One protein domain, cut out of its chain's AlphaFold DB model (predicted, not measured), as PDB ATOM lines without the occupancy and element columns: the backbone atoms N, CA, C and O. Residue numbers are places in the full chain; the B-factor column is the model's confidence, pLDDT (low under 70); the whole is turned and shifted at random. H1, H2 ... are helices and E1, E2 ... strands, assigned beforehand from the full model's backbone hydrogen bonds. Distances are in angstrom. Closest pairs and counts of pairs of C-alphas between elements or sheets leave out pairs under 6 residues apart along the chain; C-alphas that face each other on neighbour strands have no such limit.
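AT A GLANCE: This is residues 11 to 55 and 87 to 111 of the 111 residues of an uncharacterized protein of Myceligenerans xiligouense (UniProt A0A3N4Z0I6). A twisted sheet of four strands has one helix, H1, over one face at its E1 and E2 side, making two layers, and the hairpin tip, residues 40 to 45, sticks out. The 70 printed residues run H1 E1 E2 E3 E4; the mixed sheet has the order E1 E2 E4 E3, and the class is mixed, helices and strands. The whole is only just compact, close to loose, with a radius of gyration of the C-alphas of 12.9 A and spans of 41 by 27 by 16 A.

HOW THE PARTS SIT: H1, residues 11 to 24, has every O i to N i+4 pair within hydrogen-bond range. Its height over the sheet is 8.6 A, over E1, residues 29 to 40, and E2, residues 45 to 55. The closest C-alphas of H1 and E1 are Pro 11 and Ala 34, 5.1 A. E1 bends by 64 degrees at residue 36. E1 and E2 form an antiparallel hairpin, N 37 to O 48 2.8 A. E3, residues 87 to 93, and E4, residues 102 to 109, form another, N 89 to O 106 2.8 A. E2 and E4 are parallel, N 51 to O 103 2.8 A.

IN THESE COORDINATES: H1 begins at C-alpha 11 (82.407, 187.004, 16.541) and spans 19.9 A, E1 29.4 A, E2 30.2 A, E3 19.7 A and E4 23.5 A, ending at C-alpha 109 (67.101, 198.551, 32.258).

THE WHOLE: Residues 56 to 86 are cut out, with C-alphas 55 and 87 10.1 A apart. No link printed whole is long. Residues 94 to 98 and 111 are under pLDDT 70.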
ATOM      1  N   PRO A  11      82.925 185.966  15.649       79.19
ATOM      2  CA  PRO A  11      82.407 187.004  16.541       79.19
ATOM      3  C   PRO A  11      81.972 188.287  15.817       79.19
ATOM      4  O   PRO A  11      80.905 188.819  16.101       79.19
ATOM      5  N   ALA A  12      82.755 188.776  14.849       80.12
ATOM      6  CA  ALA A  12      82.419 189.999  14.112       80.12
ATOM      7  C   ALA A  12      81.146 189.831  13.263       80.12
ATOM      8  O   ALA A  12      80.303 190.725  13.208       80.12
ATOM      9  N   GLU A  13      80.981 188.664  12.642       82.38
ATOM     10  CA  GLU A  13      79.769 188.296  11.914       82.38
ATOM     11  C   GLU A  13      78.564 188.200  12.855       82.38
ATOM     12  O   GLU A  13      77.498 188.720  12.536       82.38
ATOM     13  N   LEU A  14      78.730 187.614  14.045       81.69
ATOM     14  CA  LEU A  14      77.669 187.537  15.050       81.69
ATOM     15  C   LEU A  14      77.266 188.908  15.596       81.69
ATOM     16  O   LEU A  14      76.071 189.135  15.795       81.69
ATOM     17  N   VAL A  15      78.207 189.841  15.767       83.44
ATOM     18  CA  VAL A  15      77.883 191.242  16.086       83.44
ATOM     19  C   VAL A  15      77.037 191.851  14.969       83.44
ATOM     20  O   VAL A  15      75.973 192.405  15.243       83.44
ATOM     21  N   ALA A  16      77.460 191.709  13.709       82.06
ATOM     22  CA  ALA A  16      76.747 192.272  12.564       82.06
ATOM     23  C   ALA A  16      75.339 191.675  12.392       82.06
ATOM     24  O   ALA A  16      74.373 192.413  12.198       82.06
ATOM     25  N   VAL A  17      75.200 190.351  12.510       84.31
ATOM     26  CA  VAL A  17      73.912 189.649  12.419       84.31
ATOM     27  C   VAL A  17      73.000 190.033  13.579       84.31
ATOM     28  O   VAL A  17      71.825 190.312  13.355       84.31
ATOM     29  N   THR A  18      73.519 190.105  14.804       80.94
ATOM     30  CA  THR A  18      72.725 190.494  15.980       80.94
ATOM     31  C   THR A  18      72.253 191.943  15.879       80.94
ATOM     32  O   THR A  18      71.080 192.220  16.132       80.94
ATOM     33  N   ALA A  19      73.115 192.861  15.431       80.94
ATOM     34  CA  ALA A  19      72.739 194.250  15.179       80.94
ATOM     35  C   ALA A  19      71.682 194.371  14.065       80.94
ATOM     36  O   ALA A  19      70.719 195.125  14.210       80.94
ATOM     37  N   LEU A  20      71.813 193.590  12.985       80.31
ATOM     38  CA  LEU A  20      70.818 193.535  11.913       80.31
ATOM     39  C   LEU A  20      69.473 193.007  12.421       80.31
ATOM     40  O   LEU A  20      68.448 193.612  12.124       80.31
ATOM     41  N   ILE A  21      69.471 191.914  13.194       82.31
ATOM     42  CA  ILE A  21      68.254 191.361  13.802       82.31
ATOM     43  C   ILE A  21      67.582 192.431  14.658       82.31
ATOM     44  O   ILE A  21      66.404 192.698  14.449       82.31
ATOM     45  N   ALA A  22      68.328 193.086  15.552       80.44
ATOM     46  CA  ALA A  22      67.787 194.147  16.393       80.44
ATOM     47  C   ALA A  22      67.165 195.281  15.558       80.44
ATOM     48  O   ALA A  22      66.049 195.713  15.841       80.44
ATOM     49  N   HIS A  23      67.833 195.703  14.482       82.31
ATOM     50  CA  HIS A  23      67.321 196.730  13.579       82.31
ATOM     51  C   HIS A  23      66.016 196.312  12.881       82.31
ATOM     52  O   HIS A  23      65.029 197.041  12.938       82.31
ATOM     53  N   VAL A  24      65.966 195.125  12.262       81.50
ATOM     54  CA  VAL A  24      64.760 194.662  11.544       81.50
ATOM     55  C   VAL A  24      63.605 194.315  12.483       81.50
ATOM     56  O   VAL A  24      62.455 194.259  12.051       81.50
ATOM     57  N   THR A  25      63.885 194.075  13.767       80.00
ATOM     58  CA  THR A  25      62.860 193.852  14.791       80.00
ATOM     59  C   THR A  25      62.439 195.118  15.529       80.00
ATOM     60  O   THR A  25      61.729 194.996  16.529       80.00
ATOM     61  N   ASP A  26      62.856 196.299  15.060       85.00
ATOM     62  CA  ASP A  26      62.597 197.591  15.706       85.00
ATOM     63  C   ASP A  26      62.985 197.570  17.195       85.00
ATOM     64  O   ASP A  26      62.240 197.923  18.109       85.00
ATOM     65  N   THR A  27      64.158 197.000  17.462       86.75
ATOM     66  CA  THR A  27      64.741 196.871  18.792       86.75
ATOM     67  C   THR A  27      65.959 197.770  18.864       86.75
ATOM     68  O   THR A  27      66.980 197.514  18.230       86.75
ATOM     69  N   HIS A  28      65.852 198.842  19.647       88.25
ATOM     70  CA  HIS A  28      66.945 199.789  19.822       88.25
ATOM     71  C   HIS A  28      68.056 199.173  20.686       88.25
ATOM     72  O   HIS A  28      68.042 199.269  21.917       88.25
ATOM     73  N   ALA A  29      68.990 198.500  20.015       88.69
ATOM     74  CA  ALA A  29      70.231 198.016  20.595       88.69
ATOM     75  C   ALA A  29      71.148 199.207  20.897       88.69
ATOM     76  O   ALA A  29      71.503 199.966  19.999       88.69
ATOM     77  N   LEU A  30      71.525 199.360  22.161       90.31
ATOM     78  CA  LEU A  30      72.518 200.339  22.598       90.31
ATOM     79  C   LEU A  30      73.935 199.820  22.358       90.31
ATOM     80  O   LEU A  30      74.842 200.594  22.069       90.31
ATOM     81  N   GLU A  31      74.117 198.507  22.490       91.38
ATOM     82  CA  GLU A  31      75.414 197.865  22.350       91.38
ATOM     83  C   GLU A  31      75.259 196.390  21.977       91.38
ATOM     84  O   GLU A  31      74.375 195.703  22.487       91.38
ATOM     85  N   VAL A  32      76.143 195.913  21.095       90.88
ATOM     86  CA  VAL A  32      76.283 194.500  20.734       90.88
ATOM     87  C   VAL A  32      77.754 194.127  20.826       90.88
ATOM     88  O   VAL A  32      78.593 194.741  20.164       90.88
ATOM     89  N   ARG A  33      78.072 193.109  21.620       92.12
ATOM     90  CA  ARG A  33      79.424 192.559  21.744       92.12
ATOM     91  C   ARG A  33      79.388 191.069  21.474       92.12
ATOM     92  O   ARG A  33      78.416 190.403  21.808       92.12
ATOM     93  N   ALA A  34      80.455 190.547  20.884       90.19
ATOM     94  CA  ALA A  34      80.669 189.115  20.811       90.19
ATOM     95  C   ALA A  34      82.130 188.785  21.091       90.19
ATOM     96  O   ALA A  34      83.033 189.516  20.676       90.19
ATOM     97  N   GLY A  35      82.356 187.668  21.766       88.62
ATOM     98  CA  GLY A  35      83.682 187.192  22.123       88.62
ATOM     99  C   GLY A  35      83.715 185.678  22.214       88.62
ATOM    100  O   GLY A  35      82.680 185.030  22.333       88.62
ATOM    101  N   VAL A  36      84.917 185.116  22.129       88.19
ATOM    102  CA  VAL A  36      85.125 183.712  22.482       88.19
ATOM    103  C   VAL A  36      85.311 183.642  23.991       88.19
ATOM    104  O   VAL A  36      86.142 184.368  24.536       88.19
ATOM    105  N   ASP A  37      84.541 182.779  24.633       85.69
ATOM    106  CA  ASP A  37      84.572 182.523  26.065       85.69
ATOM    107  C   ASP A  37      84.826 181.031  26.324       85.69
ATOM    108  O   ASP A  37      84.835 180.215  25.396       85.69
ATOM    109  N   HIS A  38      85.077 180.675  27.578       86.56
ATOM    110  CA  HIS A  38      85.310 179.299  27.996       86.56
ATOM    111  C   HIS A  38      84.364 178.949  29.136       86.56
ATOM    112  O   HIS A  38      84.370 179.587  30.186       86.56
ATOM    113  N   LEU A  39      83.560 177.913  28.924       84.31
ATOM    114  CA  LEU A  39      82.689 177.360  29.943       84.31
ATOM    115  C   LEU A  39      83.375 176.155  30.581       84.31
ATOM    116  O   LEU A  39      83.642 175.161  29.908       84.31
ATOM    117  N   ASP A  40      83.650 176.259  31.875       88.75
ATOM    118  CA  ASP A  40      84.131 175.143  32.683       88.75
ATOM    119  C   ASP A  40      82.943 174.254  33.086       88.75
ATOM    120  O   ASP A  40      81.998 174.716  33.734       88.75
ATOM    121  N   LEU A  41      82.974 172.993  32.657       87.06
ATOM    122  CA  LEU A  41      81.976 171.967  32.966       87.06
ATOM    123  C   LEU A  41      82.466 170.991  34.054       87.06
ATOM    124  O   LEU A  41      81.741 170.072  34.432       87.06
ATOM    125  N   GLY A  42      83.656 171.228  34.615       91.38
ATOM    126  CA  GLY A  42      84.273 170.463  35.696       91.38
ATOM    127  C   GLY A  42      85.262 169.406  35.206       91.38
ATOM    128  O   GLY A  42      86.394 169.359  35.685       91.38
ATOM    129  N   ASP A  43      84.854 168.560  34.261       92.38
ATOM    130  CA  ASP A  43      85.713 167.559  33.609       92.38
ATOM    131  C   ASP A  43      86.234 168.013  32.237       92.38
ATOM    132  O   ASP A  43      87.234 167.487  31.744       92.38
ATOM    133  N   GLU A  44      85.600 169.027  31.650       89.81
ATOM    134  CA  GLU A  44      85.989 169.622  30.379       89.81
ATOM    135  C   GLU A  44      85.837 171.148  30.372       89.81
ATOM    136  O   GLU A  44      85.006 171.728  31.070       89.81
ATOM    137  N   ILE A  45      86.643 171.803  29.533       87.75
ATOM    138  CA  ILE A  45      86.496 173.224  29.216       87.75
ATOM    139  C   ILE A  45      86.001 173.325  27.780       87.75
ATOM    140  O   ILE A  45      86.696 172.934  26.838       87.75
ATOM    141  N   LEU A  46      84.810 173.889  27.614       84.81
ATOM    142  CA  LEU A  46      84.182 174.081  26.318       84.81
ATOM    143  C   LEU A  46      84.383 175.519  25.842       84.81
ATOM    144  O   LEU A  46      83.989 176.469  26.516       84.81
ATOM    145  N   GLY A  47      84.955 175.690  24.649       87.06
ATOM    146  CA  GLY A  47      84.963 176.988  23.977       87.06
ATOM    147  C   GLY A  47      83.554 177.363  23.516       87.06
ATOM    148  O   GLY A  47      82.852 176.551  22.911       87.06
ATOM    149  N   THR A  48      83.138 178.596  23.768       87.69
ATOM    150  CA  THR A  48      81.824 179.118  23.382       87.69
ATOM    151  C   THR A  48      81.985 180.489  22.738       87.69
ATOM    152  O   THR A  48      83.018 181.142  22.879       87.69
ATOM    153  N   ILE A  49      80.989 180.928  21.973       89.19
ATOM    154  CA  ILE A  49      80.896 182.328  21.560       89.19
ATOM    155  C   ILE A  49      79.795 182.974  22.388       89.19
ATOM    156  O   ILE A  49      78.630 182.599  22.270       89.19
ATOM    157  N   SER A  50      80.169 183.946  23.204       90.56
ATOM    158  CA  SER A  50      79.233 184.761  23.970       90.56
ATOM    159  C   SER A  50      78.861 185.986  23.149       90.56
ATOM    160  O   SER A  50      79.737 186.649  22.590       90.56
ATOM    161  N   VAL A  51      77.567 186.273  23.057       91.38
ATOM    162  CA  VAL A  51      77.025 187.494  22.461       91.38
ATOM    163  C   VAL A  51      76.239 188.229  23.537       91.38
ATOM    164  O   VAL A  51      75.271 187.689  24.065       91.38
ATOM    165  N   ASP A  52      76.630 189.464  23.827       92.50
ATOM    166  CA  ASP A  52      75.939 190.349  24.762       92.50
ATOM    167  C   ASP A  52      75.241 191.465  23.988       92.50
ATOM    168  O   ASP A  52      75.856 192.170  23.182       92.50
ATOM    169  N   LEU A  53      73.950 191.634  24.247       93.25
ATOM    170  CA  LEU A  53      73.106 192.649  23.638       93.25
ATOM    171  C   LEU A  53      72.468 193.503  24.737       93.25
ATOM    172  O   LEU A  53      71.710 193.008  25.569       93.25
ATOM    173  N   LEU A  54      72.742 194.804  24.710       92.75
ATOM    174  CA  LEU A  54      72.102 195.790  25.572       92.75
ATOM    175  C   LEU A  54      70.990 196.502  24.798       92.75
ATOM    176  O   LEU A  54      71.244 197.092  23.747       92.75
ATOM    177  N   VAL A  55      69.768 196.491  25.326       92.75
ATOM    178  CA  VAL A  55      68.590 197.104  24.698       92.75
ATOM    179  C   VAL A  55      68.040 198.234  25.558       92.75
ATOM    180  O   VAL A  55      68.009 198.154  26.782       92.75
ATOM    181  N   ARG A  87      66.709 193.724  33.799       88.31
ATOM    182  CA  ARG A  87      66.102 192.485  33.316       88.31
ATOM    183  C   ARG A  87      67.046 191.837  32.318       88.31
ATOM    184  O   ARG A  87      67.635 192.519  31.476       88.31
ATOM    185  N   CYS A  88      67.206 190.529  32.461       92.00
ATOM    186  CA  CYS A  88      68.196 189.757  31.727       92.00
ATOM    187  C   CYS A  88      67.532 188.508  31.157       92.00
ATOM    188  O   CYS A  88      66.769 187.844  31.860       92.00
ATOM    189  N   TRP A  89      67.871 188.145  29.924       93.94
ATOM    190  CA  TRP A  89      67.484 186.878  29.314       93.94
ATOM    191  C   TRP A  89      68.705 186.202  28.720       93.94
ATOM    192  O   TRP A  89      69.543 186.856  28.107       93.94
ATOM    193  N   SER A  90      68.798 184.885  28.865       94.12
ATOM    194  CA  SER A  90      69.906 184.116  28.305       94.12
ATOM    195  C   SER A  90      69.429 182.826  27.660       94.12
ATOM    196  O   SER A  90      68.455 182.216  28.112       94.12
ATOM    197  N   GLY A  91      70.152 182.365  26.649       92.38
ATOM    198  CA  GLY A  91      69.874 181.090  26.007       92.38
ATOM    199  C   GLY A  91      70.976 180.665  25.054       92.38
ATOM    200  O   GLY A  91      71.805 181.468  24.632       92.38
ATOM    201  N   TRP A  92      70.954 179.383  24.711       89.81
ATOM    202  CA  TRP A  92      71.862 178.798  23.736       89.81
ATOM    203  C   TRP A  92      71.203 178.769  22.365       89.81
ATOM    204  O   TRP A  92      70.045 178.365  22.229       89.81
ATOM    205  N   LEU A  93      71.951 179.160  21.339       79.94
ATOM    206  CA  LEU A  93      71.533 179.035  19.952       79.94
ATOM    207  C   LEU A  93      72.226 177.833  19.313       79.94
ATOM    208  O   LEU A  93      73.431 177.626  19.464       79.94
ATOM    209  N   ALA A  94      71.455 177.048  18.557       69.12
ATOM    210  CA  ALA A  94      71.991 175.963  17.748       69.12
ATOM    211  C   ALA A  94      72.859 176.554  16.628       69.12
ATOM    212  O   ALA A  94      72.367 177.069  15.623       69.12
ATOM    213  N   ALA A  95      74.169 176.504  16.822       64.38
ATOM    214  CA  ALA A  95      75.133 177.217  16.007       64.38
ATOM    215  C   ALA A  95      75.584 176.391  14.787       64.38
ATOM    216  O   ALA A  95      76.771 176.182  14.587       64.38
ATOM    217  N   ALA A  96      74.655 175.918  13.946       58.41
ATOM    218  CA  ALA A  96      74.959 174.988  12.842       58.41
ATOM    219  C   ALA A  96      76.003 175.504  11.821       58.41
ATOM    220  O   ALA A  96      76.561 174.714  11.064       58.41
ATOM    221  N   LYS A  97      76.254 176.820  11.783       66.50
ATOM    222  CA  LYS A  97      77.249 177.470  10.913       66.50
ATOM    223  C   LYS A  97      78.543 177.879  11.626       66.50
ATOM    224  O   LYS A  97      79.486 178.270  10.945       66.50
ATOM    225  N   TRP A  98      78.599 177.812  12.954       68.75
ATOM    226  CA  TRP A  98      79.774 178.215  13.725       68.75
ATOM    227  C   TRP A  98      80.427 176.996  14.369       68.75
ATOM    228  O   TRP A  98      79.767 176.031  14.738       68.75
ATOM    229  N   SER A  99      81.750 177.039  14.507       74.25
ATOM    230  CA  SER A  99      82.523 175.936  15.086       74.25
ATOM    231  C   SER A  99      82.352 175.791  16.600       74.25
ATOM    232  O   SER A  99      82.860 174.828  17.164       74.25
ATOM    233  N   LEU A 100      81.692 176.751  17.257       80.75
ATOM    234  CA  LEU A 100      81.473 176.788  18.700       80.75
ATOM    235  C   LEU A 100      79.985 177.041  18.995       80.75
ATOM    236  O   LEU A 100      79.340 177.783  18.244       80.75
ATOM    237  N   PRO A 101      79.439 176.482  20.089       85.94
ATOM    238  CA  PRO A 101      78.124 176.855  20.597       85.94
ATOM    239  C   PRO A 101      78.039 178.357  20.868       85.94
ATOM    240  O   PRO A 101      79.003 178.964  21.337       85.94
ATOM    241  N   VAL A 102      76.872 178.950  20.603       88.00
ATOM    242  CA  VAL A 102      76.636 180.382  20.818       88.00
ATOM    243  C   VAL A 102      75.723 180.567  22.025       88.00
ATOM    244  O   VAL A 102      74.595 180.069  22.031       88.00
ATOM    245  N   SER A 103      76.211 181.293  23.025       90.88
ATOM    246  CA  SER A 103      75.419 181.792  24.146       90.88
ATOM    247  C   SER A 103      75.012 183.231  23.851       90.88
ATOM    248  O   SER A 103      75.855 184.053  23.494       90.88
ATOM    249  N   LEU A 104      73.724 183.539  23.976       91.88
ATOM    250  CA  LEU A 104      73.205 184.892  23.827       91.88
ATOM    251  C   LEU A 104      72.711 185.393  25.177       91.88
ATOM    252  O   LEU A 104      71.929 184.714  25.846       91.88
ATOM    253  N   HIS A 105      73.120 186.604  25.527       93.19
ATOM    254  CA  HIS A 105      72.681 187.317  26.707       93.19
ATOM    255  C   HIS A 105      72.105 188.675  26.306       93.19
ATOM    256  O   HIS A 105      72.710 189.450  25.567       93.19
ATOM    257  N   LEU A 106      70.885 188.936  26.760       93.38
ATOM    258  CA  LEU A 106      70.125 190.137  26.466       93.38
ATOM    259  C   LEU A 106      69.825 190.861  27.768       93.38
ATOM    260  O   LEU A 106      69.184 190.292  28.649       93.38
ATOM    261  N   THR A 107      70.209 192.126  27.841       93.06
ATOM    262  CA  THR A 107      70.071 192.946  29.041       93.06
ATOM    263  C   THR A 107      69.324 194.236  28.717       93.06
ATOM    264  O   THR A 107      69.527 194.847  27.669       93.06
ATOM    265  N   THR A 108      68.454 194.670  29.623       92.19
ATOM    266  CA  THR A 108      67.758 195.964  29.565       92.19
ATOM    267  C   THR A 108      67.636 196.551  30.962       92.19
ATOM    268  O   THR A 108      67.604 195.825  31.958       92.19
ATOM    269  N   LEU A 109      67.521 197.873  31.036       85.75
ATOM    270  CA  LEU A 109      67.101 198.551  32.258       85.75
ATOM    271  C   LEU A 109      65.607 198.270  32.496       85.75
ATOM    272  O   LEU A 109      64.819 198.320  31.548       85.75
ATOM    273  N   ASP A 110      65.238 197.987  33.742       73.31
ATOM    274  CA  ASP A 110      63.855 197.923  34.217       73.31
ATOM    275  C   ASP A 110      63.418 199.363  34.543       73.31
ATOM    276  O   ASP A 110      63.731 199.906  35.606       73.31
ATOM    277  N   ARG A 111      62.843 200.051  33.554       64.19
ATOM    278  CA  ARG A 111      62.349 201.432  33.657       64.19
ATOM    279  C   ARG A 111      61.003 201.570  32.971       64.19
ATOM    280  O   ARG A 111      60.844 200.967  31.885       64.19
TER     281      ARG A 111